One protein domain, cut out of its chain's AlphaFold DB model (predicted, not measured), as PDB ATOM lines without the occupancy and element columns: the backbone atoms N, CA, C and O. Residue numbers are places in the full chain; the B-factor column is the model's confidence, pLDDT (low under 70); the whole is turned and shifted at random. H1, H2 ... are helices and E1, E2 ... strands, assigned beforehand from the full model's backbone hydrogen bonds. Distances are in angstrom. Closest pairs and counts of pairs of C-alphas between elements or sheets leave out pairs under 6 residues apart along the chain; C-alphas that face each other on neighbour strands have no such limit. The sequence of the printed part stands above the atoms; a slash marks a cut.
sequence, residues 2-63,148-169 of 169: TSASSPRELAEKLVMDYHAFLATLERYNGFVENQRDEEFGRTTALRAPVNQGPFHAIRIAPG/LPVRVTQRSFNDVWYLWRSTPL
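This is residues 2 to 63 and 148 to 169 of the 169 residues of the protein "Fumarate reductase flavoprotein subunit" of Raoultella ornithinolytica (UniProt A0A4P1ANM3). Look for a small, strongly twisted sheet of four strands with two helices packed on it: short H1 covers E1 and E2 at one side, and long H2 starts at H1, packs near E3 with its residues 21 to 28 and then runs on past the sheet. A long loop, residues 34 to 54, leads from the far end of H2 back to E2. The 84 printed residues hold two named helices and four named strands, in the order E1 H1 H2 E2 E3 E4; the sheet, ordered E1 E2 E4 E3, is antiparallel throughout. The class is mixed, helices and strands, and the whole is compact, with a radius of gyration of the C-alphas of 12.6 A and spans of 34 by 30 by 29 A.

Start in the sheet with E2, residues 55 to 60, 16.2 A long. E1, residues 2 to 4, begins at C-alpha 2 at (37.357, 24.390, -23.350) and is 7.1 A long. E4, residues 160 to 165, runs 17.4 A to C-alpha 165 at (47.368, 25.438, -16.285), and E3, residues 150 to 153, is 9.8 A long. Then find H1, residues 7 to 14, 10.5 A long, and H2, residues 18 to 33, which runs 22.7 A from C-alpha 18 at (47.558, 25.028, -35.103).

In the sheet, look between E1 and E2, antiparallel at 164 degrees, for N 55 and O 4, 2.8 A apart and within hydrogen-bond range. Between E2 and E4, at 149 degrees, find N 60 and O 160 at 3.0 A. E3 and E4 form a hairpin at 147 degrees, with N 152 and O 161 at 2.9 A. E1 and E3 are the edge strands, and they are apart. H1 and H2 on one face of this sheet make two layers. H1 lies over E1 and E2 at a height over the sheet of 8.1 A, along the strands, at 20 degrees to E1 on the local plane; its closest C-alphas to E1 are those of Leu 10 and Ala 4, 5.3 A. H2 is on the sheet too, with Thr 24 and Val 152 the closest C-alphas of H2 and E3, 7.4 A. H1 and H2 touch, H2 with residues 18 to 22 alone; the closest C-alphas are those of Ala 11 and Tyr 18, 5.5 A, at a steep tilt of 56 degrees, opposite ways. In H1 and H2 every O i to N i+4 pair is within hydrogen-bond range.

The C-alphas farthest apart, those of Phe 157 and Leu 169, are 36.7 A apart. Residues 64 to 147 are not printed, and C-alphas 63 and 148 stand 17.3 A apart across that cut. The link from H2 to E2 is long. Mean pLDDT of the printed part is 77.4, and residues 148 to 169, which include E3 and E4, are under 70.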
ATOM      1  N   THR A   2      36.924  25.496 -22.486       87.62
ATOM      2  CA  THR A   2      37.357  24.390 -23.350       87.62
ATOM      3  C   THR A   2      38.645  23.804 -22.785       87.62
ATOM      4  O   THR A   2      39.555  24.559 -22.446       87.62
ATOM      5  N   SER A   3      38.716  22.478 -22.670       90.50
ATOM      6  CA  SER A   3      39.862  21.763 -22.094       90.50
ATOM      7  C   SER A   3      40.369  20.684 -23.053       90.50
ATOM      8  O   SER A   3      39.570  20.037 -23.746       90.50
ATOM      9  N   ALA A   4      41.683  20.471 -23.078       90.94
ATOM     10  CA  ALA A   4      42.324  19.412 -23.854       90.94
ATOM     11  C   ALA A   4      43.621  18.924 -23.190       90.94
ATOM     12  O   ALA A   4      44.252  19.650 -22.419       90.94
ATOM     13  N   SER A   5      44.019  17.693 -23.499       90.44
ATOM     14  CA  SER A   5      45.287  17.100 -23.054       90.44
ATOM     15  C   SER A   5      46.478  17.628 -23.860       90.44
ATOM     16  O   SER A   5      47.568  17.765 -23.306       90.44
ATOM     17  N   SER A   6      46.267  17.981 -25.135       91.31
ATOM     18  CA  SER A   6      47.304  18.450 -26.058       91.31
ATOM     19  C   SER A   6      46.990  19.825 -26.679       91.31
ATOM     20  O   SER A   6      45.817  20.188 -26.825       91.31
ATOM     21  N   PRO A   7      48.016  20.601 -27.093       89.31
ATOM     22  CA  PRO A   7      47.818  21.874 -27.793       89.31
ATOM     23  C   PRO A   7      47.083  21.720 -29.130       89.31
ATOM     24  O   PRO A   7      46.318  22.601 -29.516       89.31
ATOM     25  N   ARG A   8      47.290  20.591 -29.822       91.69
ATOM     26  CA  ARG A   8      46.661  20.295 -31.115       91.69
ATOM     27  C   ARG A   8      45.154  20.133 -30.989       91.69
ATOM     28  O   ARG A   8      44.407  20.849 -31.648       91.69
ATOM     29  N   GLU A   9      44.717  19.274 -30.070       91.81
ATOM     30  CA  GLU A   9      43.293  19.089 -29.777       91.81
ATOM     31  C   GLU A   9      42.627  20.387 -29.312       91.81
ATOM     32  O   GLU A   9      41.454  20.631 -29.599       91.81
ATOM     33  N   LEU A  10      43.356  21.227 -28.566       91.88
ATOM     34  CA  LEU A  10      42.825  22.513 -28.136       91.88
ATOM     35  C   LEU A  10      42.616  23.456 -29.324       91.88
ATOM     36  O   LEU A  10      41.556  24.070 -29.413       91.88
ATOM     37  N   ALA A  11      43.589  23.557 -30.232       92.56
ATOM     38  CA  ALA A  11      43.481  24.398 -31.423       92.56
ATOM     39  C   ALA A  11      42.296  23.977 -32.308       92.56
ATOM     40  O   ALA A  11      41.515  24.831 -32.724       92.56
ATOM     41  N   GLU A  12      42.098  22.671 -32.506       92.44
ATOM     42  CA  GLU A  12      40.961  22.125 -33.259       92.44
ATOM     43  C   GLU A  12      39.617  22.484 -32.607       92.44
ATOM     44  O   GLU A  12      38.724  23.014 -33.270       92.44
ATOM     45  N   LYS A  13      39.486  22.293 -31.286       91.56
ATOM     46  CA  LYS A  13      38.267  22.653 -30.536       91.56
ATOM     47  C   LYS A  13      37.968  24.154 -30.545       91.56
ATOM     48  O   LYS A  13      36.813  24.545 -30.385       91.56
ATOM     49  N   LEU A  14      38.998  24.988 -30.664       90.50
ATOM     50  CA  LEU A  14      38.879  26.446 -30.719       90.50
ATOM     51  C   LEU A  14      38.778  26.987 -32.151       90.50
ATOM     52  O   LEU A  14      38.590  28.191 -32.311       90.50
ATOM     53  N   VAL A  15      38.882  26.122 -33.167       92.75
ATOM     54  CA  VAL A  15      38.914  26.496 -34.590       92.75
ATOM     55  C   VAL A  15      40.030  27.519 -34.868       92.75
ATOM     56  O   VAL A  15      39.844  28.534 -35.540       92.75
ATOM     57  N   MET A  16      41.210  27.268 -34.298       89.44
ATOM     58  CA  MET A  16      42.413  28.085 -34.469       89.44
ATOM     59  C   MET A  16      43.422  27.399 -35.385       89.44
ATOM     60  O   MET A  16      43.511  26.173 -35.420       89.44
ATOM     61  N   ASP A  17      44.235  28.197 -36.080       93.06
ATOM     62  CA  ASP A  17      45.376  27.662 -36.819       93.06
ATOM     63  C   ASP A  17      46.402  27.063 -35.846       93.06
ATOM     64  O   ASP A  17      46.915  27.749 -34.955       93.06
ATOM     65  N   TYR A  18      46.692  25.772 -36.013       91.19
ATOM     66  CA  TYR A  18      47.558  25.028 -35.103       91.19
ATOM     67  C   TYR A  18      48.992  25.568 -35.093       91.19
ATOM     68  O   TYR A  18      49.584  25.711 -34.022       91.19
ATOM     69  N   HIS A  19      49.545  25.902 -36.261       93.00
ATOM     70  CA  HIS A  19      50.930  26.359 -36.373       93.00
ATOM     71  C   HIS A  19      51.123  27.737 -35.732       93.00
ATOM     72  O   HIS A  19      52.058  27.934 -34.954       93.00
ATOM     73  N   ALA A  20      50.207  28.672 -35.981       92.38
ATOM     74  CA  ALA A  20      50.204  29.982 -35.344       92.38
ATOM     75  C   ALA A  20      49.994  29.878 -33.825       92.38
ATOM     76  O   ALA A  20      50.635  30.609 -33.060       92.38
ATOM     77  N   PHE A  21      49.127  28.965 -33.377       91.44
ATOM     78  CA  PHE A  21      48.899  28.716 -31.956       91.44
ATOM     79  C   PHE A  21      50.156  28.172 -31.265       91.44
ATOM     80  O   PHE A  21      50.577  28.723 -30.245       91.44
ATOM     81  N   LEU A  22      50.797  27.155 -31.844       92.50
ATOM     82  CA  LEU A  22      52.013  26.556 -31.295       92.50
ATOM     83  C   LEU A  22      53.166  27.565 -31.239       92.50
ATOM     84  O   LEU A  22      53.772  27.734 -30.184       92.50
ATOM     85  N   ALA A  23      53.387  28.320 -32.319       93.44
ATOM     86  CA  ALA A  23      54.403  29.369 -32.348       93.44
ATOM     87  C   ALA A  23      54.169  30.430 -31.257       93.44
ATOM     88  O   ALA A  23      55.114  30.974 -30.690       93.44
ATOM     89  N   THR A  24      52.908  30.723 -30.931       93.31
ATOM     90  CA  THR A  24      52.570  31.659 -29.848       93.31
ATOM     91  C   THR A  24      52.900  31.080 -28.470       93.31
ATOM     92  O   THR A  24      53.420  31.803 -27.620       93.31
ATOM     93  N   LEU A  25      52.640  29.787 -28.246       92.19
ATOM     94  CA  LEU A  25      53.016  29.103 -27.002       92.19
ATOM     95  C   LEU A  25      54.532  29.067 -26.807       92.19
ATOM     96  O   LEU A  25      55.012  29.369 -25.717       92.19
ATOM     97  N   GLU A  26      55.278  28.731 -27.857       92.81
ATOM     98  CA  GLU A  26      56.742  28.670 -27.824       92.81
ATOM     99  C   GLU A  26      57.354  30.043 -27.538       92.81
ATOM    100  O   GLU A  26      58.161  30.166 -26.615       92.81
ATOM    101  N   ARG A  27      56.902  31.095 -28.240       92.44
ATOM    102  CA  ARG A  27      57.331  32.475 -27.960       92.44
ATOM    103  C   ARG A  27      57.051  32.870 -26.512       92.44
ATOM    104  O   ARG A  27      57.942  33.374 -25.833       92.44
ATOM    105  N   TYR A  28      55.842  32.598 -26.018       92.31
ATOM    106  CA  TYR A  28      55.481  32.910 -24.638       92.31
ATOM    107  C   TYR A  28      56.361  32.169 -23.622       92.31
ATOM    108  O   TYR A  28      56.810  32.772 -22.649       92.31
ATOM    109  N   ASN A  29      56.638  30.883 -23.844       91.94
ATOM    110  CA  ASN A  29      57.507  30.107 -22.961       91.94
ATOM    111  C   ASN A  29      58.934  30.679 -22.936       91.94
ATOM    112  O   ASN A  29      59.489  30.840 -21.851       91.94
ATOM    113  N   GLY A  30      59.458  31.119 -24.086       92.12
ATOM    114  CA  GLY A  30      60.724  31.856 -24.150       92.12
ATOM    115  C   GLY A  30      60.699  33.181 -23.373       92.12
ATOM    116  O   GLY A  30      61.666  33.518 -22.692       92.12
ATOM    117  N   PHE A  31      59.585  33.923 -23.392       92.62
ATOM    118  CA  PHE A  31      59.440  35.147 -22.585       92.62
ATOM    119  C   PHE A  31      59.412  34.868 -21.079       92.62
ATOM    120  O   PHE A  31      59.902  35.681 -20.293       92.62
ATOM    121  N   VAL A  32      58.854  33.728 -20.661       91.31
ATOM    122  CA  VAL A  32      58.874  33.304 -19.255       91.31
ATOM    123  C   VAL A  32      60.291  32.938 -18.822       91.31
ATOM    124  O   VAL A  32      60.714  33.364 -17.752       91.31
ATOM    125  N   GLU A  33      61.045  32.208 -19.640       90.12
ATOM    126  CA  GLU A  33      62.440  31.863 -19.331       90.12
ATOM    127  C   GLU A  33      63.324  33.112 -19.222       90.12
ATOM    128  O   GLU A  33      64.063  33.269 -18.250       90.12
ATOM    129  N   ASN A  34      63.164  34.057 -20.149       89.81
ATOM    130  CA  ASN A  34      63.928  35.306 -20.172       89.81
ATOM    131  C   ASN A  34      63.402  36.381 -19.201       89.81
ATOM    132  O   ASN A  34      63.981  37.464 -19.117       89.81
ATOM    133  N   GLN A  35      62.288  36.119 -18.499       90.62
ATOM    134  CA  GLN A  35      61.576  37.081 -17.638       90.62
ATOM    135  C   GLN A  35      61.265  38.424 -18.328       90.62
ATOM    136  O   GLN A  35      61.135  39.465 -17.677       90.62
ATOM    137  N   ARG A  36      61.133  38.415 -19.659       90.81
ATOM    138  CA  ARG A  36      60.981  39.615 -20.481       90.81
ATOM    139  C   ARG A  36      60.098  39.325 -21.687       90.81
ATOM    140  O   ARG A  36      60.436  38.500 -22.528       90.81
ATOM    141  N   ASP A  37      58.983  40.042 -21.772       90.44
ATOM    142  CA  ASP A  37      58.095  40.051 -22.933       90.44
ATOM    143  C   ASP A  37      58.443  41.250 -23.823       90.44
ATOM    144  O   ASP A  37      58.154  42.400 -23.482       90.44
ATOM    145  N   GLU A  38      59.102  40.980 -24.947       88.88
ATOM    146  CA  GLU A  38      59.493  42.005 -25.921       88.88
ATOM    147  C   GLU A  38      58.352  42.398 -26.867       88.88
ATOM    148  O   GLU A  38      58.407  43.465 -27.476       88.88
ATOM    149  N   GLU A  39      57.308  41.573 -26.972       89.69
ATOM    150  CA  GLU A  39      56.202  41.774 -27.911       89.69
ATOM    151  C   GLU A  39      55.168  42.756 -27.346       89.69
ATOM    152  O   GLU A  39      54.727  43.675 -28.042       89.69
ATOM    153  N   PHE A  40      54.817  42.607 -26.066       89.31
ATOM    154  CA  PHE A  40      53.802  43.440 -25.409       89.31
ATOM    155  C   PHE A  40      54.317  44.210 -24.191       89.31
ATOM    156  O   PHE A  40      53.552  44.953 -23.570       89.31
ATOM    157  N   GLY A  41      55.596  44.063 -23.829       89.12
ATOM    158  CA  GLY A  41      56.192  44.788 -22.704       89.12
ATOM    159  C   GLY A  41      55.641  44.365 -21.341       89.12
ATOM    160  O   GLY A  41      55.670  45.146 -20.387       89.12
ATOM    161  N   ARG A  42      55.092  43.149 -21.226       87.62
ATOM    162  CA  ARG A  42      54.558  42.626 -19.966       87.62
ATOM    163  C   ARG A  42      55.690  42.425 -18.954       87.62
ATOM    164  O   ARG A  42      56.586  41.618 -19.155       87.62
ATOM    165  N   THR A  43      55.601  43.109 -17.815       86.25
ATOM    166  CA  THR A  43      56.578  43.003 -16.712       86.25
ATOM    167  C   THR A  43      56.088  42.159 -15.536       86.25
ATOM    168  O   THR A  43      56.844  41.855 -14.618       86.25
ATOM    169  N   THR A  44      54.809  41.778 -15.524       84.06
ATOM    170  CA  THR A  44      54.183  41.060 -14.407       84.06
ATOM    171  C   THR A  44      53.627  39.708 -14.843       84.06
ATOM    172  O   THR A  44      53.189  39.525 -15.975       84.06
ATOM    173  N   ALA A  45      53.600  38.744 -13.918       79.56
ATOM    174  CA  ALA A  45      53.020  37.414 -14.124       79.56
ATOM    175  C   ALA A  45      53.634  36.572 -15.270       79.56
ATOM    176  O   ALA A  45      52.971  35.682 -15.792       79.56
ATOM    177  N   LEU A  46      54.919  36.777 -15.579       85.56
ATOM    178  CA  LEU A  46      55.758  35.865 -16.373       85.56
ATOM    179  C   LEU A  46      56.385  34.784 -15.476       85.56
ATOM    180  O   LEU A  46      57.595  34.699 -15.340       85.56
ATOM    181  N   ARG A  47      55.569  34.007 -14.756       83.62
ATOM    182  CA  ARG A  47      56.079  33.077 -13.720       83.62
ATOM    183  C   ARG A  47      55.952  31.602 -14.075       83.62
ATOM    184  O   ARG A  47      56.623  30.779 -13.471       83.62
ATOM    185  N   ALA A  48      55.042  31.267 -14.983       85.62
ATOM    186  CA  ALA A  48      54.698  29.887 -15.283       85.62
ATOM    187  C   ALA A  48      54.705  29.674 -16.801       85.62
ATOM    188  O   ALA A  48      53.898  30.318 -17.486       85.62
ATOM    189  N   PRO A  49      55.583  28.797 -17.322       87.62
ATOM    190  CA  PRO A  49      55.507  28.374 -18.710       87.62
ATOM    191  C   PRO A  49      54.243  27.531 -18.922       87.62
ATOM    192  O   PRO A  49      53.742  26.866 -18.009       87.62
ATOM    193  N   VAL A  50      53.717  27.566 -20.141       88.19
ATOM    194  CA  VAL A  50      52.559  26.789 -20.585       88.19
ATOM    195  C   VAL A  50      53.043  25.724 -21.568       88.19
ATOM    196  O   VAL A  50      52.883  25.840 -22.780       88.19
ATOM    197  N   ASN A  51      53.696  24.697 -21.026       87.00
ATOM    198  CA  ASN A  51      54.296  23.589 -21.778       87.00
ATOM    199  C   ASN A  51      53.742  22.205 -21.382       87.00
ATOM    200  O   ASN A  51      53.891  21.253 -22.139       87.00
ATOM    201  N   GLN A  52      53.086  22.089 -20.225       85.69
ATOM    202  CA  GLN A  52      52.533  20.833 -19.716       85.69
ATOM    203  C   GLN A  52      51.012  20.918 -19.586       85.69
ATOM    204  O   GLN A  52      50.485  21.866 -18.996       85.69
ATOM    205  N   GLY A  53      50.324  19.906 -20.122       81.81
ATOM    206  CA  GLY A  53      48.874  19.766 -20.020       81.81
ATOM    207  C   GLY A  53      48.394  19.402 -18.604       81.81
ATOM    208  O   GLY A  53      49.207  19.058 -17.741       81.81
ATOM    209  N   PRO A  54      47.073  19.455 -18.354       87.31
ATOM    210  CA  PRO A  54      46.012  19.790 -19.310       87.31
ATOM    211  C   PRO A  54      45.926  21.296 -19.620       87.31
ATOM    212  O   PRO A  54      46.159  22.148 -18.761       87.31
ATOM    213  N   PHE A  55      45.570  21.618 -20.866       90.50
ATOM    214  CA  PHE A  55      45.429  22.986 -21.364       90.50
ATOM    215  C   PHE A  55      43.970  23.441 -21.297       90.50
ATOM    216  O   PHE A  55      43.057  22.710 -21.691       90.50
ATOM    217  N   HIS A  56      43.757  24.674 -20.838       89.81
ATOM    218  CA  HIS A  56      42.427  25.249 -20.670       89.81
ATOM    219  C   HIS A  56      42.313  26.619 -21.323       89.81
ATOM    220  O   HIS A  56      43.107  27.507 -21.016       89.81
ATOM    221  N   ALA A  57      41.277  26.811 -22.138       91.00
ATOM    222  CA  ALA A  57      40.968  28.072 -22.797       91.00
ATOM    223  C   ALA A  57      39.588  28.615 -22.394       91.00
ATOM    224  O   ALA A  57      38.587  27.888 -22.313       91.00
ATOM    225  N   ILE A  58      39.530  29.927 -22.163       91.12
ATOM    226  CA  ILE A  58      38.296  30.659 -21.865       91.12
ATOM    227  C   ILE A  58      38.151  31.805 -22.863       91.12
ATOM    228  O   ILE A  58      39.080  32.592 -23.053       91.12
ATOM    229  N   ARG A  59      36.968  31.895 -23.479       86.75
ATOM    230  CA  ARG A  59      36.584  33.019 -24.331       86.75
ATOM    231  C   ARG A  59      36.230  34.198 -23.441       86.75
ATOM    232  O   ARG A  59      35.342  34.065 -22.598       86.75
ATOM    233  N   ILE A  60      36.906  35.326 -23.622       85.62
ATOM    234  CA  ILE A  60      36.655  36.534 -22.836       85.62
ATOM    235  C   ILE A  60      36.166  37.645 -23.758       85.62
ATOM    236  O   ILE A  60      36.817  37.990 -24.741       85.62
ATOM    237  N   ALA A  61      35.027  38.227 -23.393       86.00
ATOM    238  CA  ALA A  61      34.503  39.454 -23.974       86.00
ATOM    239  C   ALA A  61      34.573  40.579 -22.925       86.00
ATOM    240  O   ALA A  61      34.436  40.299 -21.728       86.00
ATOM    241  N   PRO A  62      34.794  41.842 -23.331       85.44
ATOM    242  CA  PRO A  62      34.781  42.962 -22.402       85.44
ATOM    243  C   PRO A  62      33.394  43.105 -21.766       85.44
ATOM    244  O   PRO A  62      32.380  43.180 -22.456       85.44
ATOM    245  N   GLY A  63      33.362  43.147 -20.436       86.38
ATOM    246  CA  GLY A  63      32.160  43.398 -19.648       86.38
ATOM    247  C   GLY A  63      32.262  44.730 -18.914       86.38
ATOM    248  O   GLY A  63      33.349  45.146 -18.513       86.38
ATOM    249  N   LEU A 148      47.240  35.237 -12.950       41.41
ATOM    250  CA  LEU A 148      46.867  36.132 -14.051       41.41
ATOM    251  C   LEU A 148      47.014  35.420 -15.401       41.41
ATOM    252  O   LEU A 148      47.968  34.661 -15.577       41.41
ATOM    253  N   PRO A 149      46.102  35.659 -16.353       41.00
ATOM    254  CA  PRO A 149      45.995  34.832 -17.548       41.00
ATOM    255  C   PRO A 149      46.985  35.220 -18.670       41.00
ATOM    256  O   PRO A 149      47.537  36.326 -18.691       41.00
ATOM    257  N   VAL A 150      47.228  34.297 -19.611       46.22
ATOM    258  CA  VAL A 150      48.047  34.510 -20.826       46.22
ATOM    259  C   VAL A 150      47.126  34.810 -21.997       46.22
ATOM    260  O   VAL A 150      46.225  34.020 -22.272       46.22
ATOM    261  N   ARG A 151      47.311  35.958 -22.655       45.12
ATOM    262  CA  ARG A 151      46.478  36.401 -23.776       45.12
ATOM    263  C   ARG A 151      46.992  35.775 -25.071       45.12
ATOM    264  O   ARG A 151      48.144  35.991 -25.425       45.12
ATOM    265  N   VAL A 152      46.126  35.070 -25.788       46.34
ATOM    266  CA  VAL A 152      46.374  34.631 -27.165       46.34
ATOM    267  C   VAL A 152      45.443  35.443 -28.061       46.34
ATOM    268  O   VAL A 152      44.220  35.395 -27.908       46.34
ATOM    269  N   THR A 153      46.011  36.258 -28.948       40.03
ATOM    270  CA  THR A 153      45.242  37.060 -29.909       40.03
ATOM    271  C   THR A 153      45.287  36.416 -31.286       40.03
ATOM    272  O   THR A 153      46.355  36.326 -31.885       40.03
ATOM    273  N   GLN A 154      44.126  36.048 -31.823       35.72
ATOM    274  CA  GLN A 154      43.943  35.849 -33.259       35.72
ATOM    275  C   GLN A 154      43.401  37.169 -33.837       35.72
ATOM    276  O   GLN A 154      42.626  37.856 -33.171       35.72
ATOM    277  N   ARG A 155      43.849  37.579 -35.034       36.28
ATOM    278  CA  ARG A 155      43.441  38.833 -35.705       36.28
ATOM    279  C   ARG A 155      41.945  38.811 -36.078       36.28
ATOM    280  O   ARG A 155      41.583  38.607 -37.227       36.28
ATOM    281  N   SER A 156      41.077  39.035 -35.105       31.09
ATOM    282  CA  SER A 156      39.687  39.453 -35.276       31.09
ATOM    283  C   SER A 156      39.274  40.168 -33.994       31.09
ATOM    284  O   SER A 156      39.529  39.689 -32.892       31.09
ATOM    285  N   PHE A 157      38.690  41.354 -34.128       34.50
ATOM    286  CA  PHE A 157      38.551  42.360 -33.067       34.50
ATOM    287  C   PHE A 157      37.703  41.924 -31.846       34.50
ATOM    288  O   PHE A 157      37.630  42.670 -30.875       34.50
ATOM    289  N   ASN A 158      37.098  40.727 -31.863       36.00
ATOM    290  CA  ASN A 158      36.127  40.273 -30.860       36.00
ATOM    291  C   ASN A 158      36.460  38.951 -30.140       36.00
ATOM    292  O   ASN A 158      35.714  38.583 -29.235       36.00
ATOM    293  N   ASP A 159      37.550  38.249 -30.471       42.19
ATOM    294  CA  ASP A 159      37.833  36.926 -29.888       42.19
ATOM    295  C   ASP A 159      39.197  36.883 -29.194       42.19
ATOM    296  O   ASP A 159      40.221  36.508 -29.766       42.19
ATOM    297  N   VAL A 160      39.207  37.280 -27.917       53.81
ATOM    298  CA  VAL A 160      40.377  37.141 -27.045       53.81
ATOM    299  C   VAL A 160      40.234  35.875 -26.211       53.81
ATOM    300  O   VAL A 160      39.280  35.718 -25.442       53.81
ATOM    301  N   TRP A 161      41.219  34.991 -26.336       50.88
ATOM    302  CA  TRP A 161      41.296  33.766 -25.555       50.88
ATOM    303  C   TRP A 161      42.391  33.877 -24.506       50.88
ATOM    304  O   TRP A 161      43.473  34.416 -24.757       50.88
ATOM    305  N   TYR A 162      42.089  33.364 -23.320       57.22
ATOM    306  CA  TYR A 162      43.041  33.284 -22.226       57.22
ATOM    307  C   TYR A 162      43.325  31.831 -21.860       57.22
ATOM    308  O   TYR A 162      42.390  31.037 -21.722       57.22
ATOM    309  N   LEU A 163      44.613  31.516 -21.701       50.97
ATOM    310  CA  LEU A 163      45.116  30.171 -21.426       50.97
ATOM    311  C   LEU A 163      45.695  30.067 -20.004       50.97
ATOM    312  O   LEU A 163      46.352  30.999 -19.527       50.97
ATOM    313  N   TRP A 164      45.450  28.942 -19.324       55.72
ATOM    314  CA  TRP A 164      45.969  28.662 -17.976       55.72
ATOM    315  C   TRP A 164      46.158  27.145 -17.719       55.72
ATOM    316  O   TRP A 164      45.484  26.320 -18.334       55.72
ATOM    317  N   ARG A 165      47.076  26.798 -16.795       49.78
ATOM    318  CA  ARG A 165      47.368  25.438 -16.285       49.78
ATOM    319  C   ARG A 165      46.792  25.193 -14.884       49.78
ATOM    320  O   ARG A 165      47.087  25.947 -13.951       49.78
ATOM    321  N   SER A 166      46.081  24.087 -14.679       37.47
ATOM    322  CA  SER A 166      45.743  23.577 -13.342       37.47
ATOM    323  C   SER A 166      46.952  22.851 -12.719       37.47
ATOM    324  O   SER A 166      47.469  21.891 -13.278       37.47
ATOM    325  N   THR A 167      47.463  23.326 -11.577       36.56
ATOM    326  CA  THR A 167      48.349  22.519 -10.721       36.56
ATOM    327  C   THR A 167      47.495  21.587  -9.857       36.56
ATOM    328  O   THR A 167      46.492  22.071  -9.324       36.56
ATOM    329  N   PRO A 168      47.856  20.297  -9.699       42.31
ATOM    330  CA  PRO A 168      47.239  19.449  -8.681       42.31
ATOM    331  C   PRO A 168      47.537  20.023  -7.288       42.31
ATOM    332  O   PRO A 168      48.578  20.664  -7.108       42.31
ATOM    333  N   LEU A 169      46.591  19.848  -6.360       40.50
ATOM    334  CA  LEU A 169      46.734  20.215  -4.946       40.50
ATOM    335  C   LEU A 169      47.823  19.386  -4.261       40.50
ATOM    336  O   LEU A 169      47.941  18.191  -4.612       40.50
TER     337      LEU A 169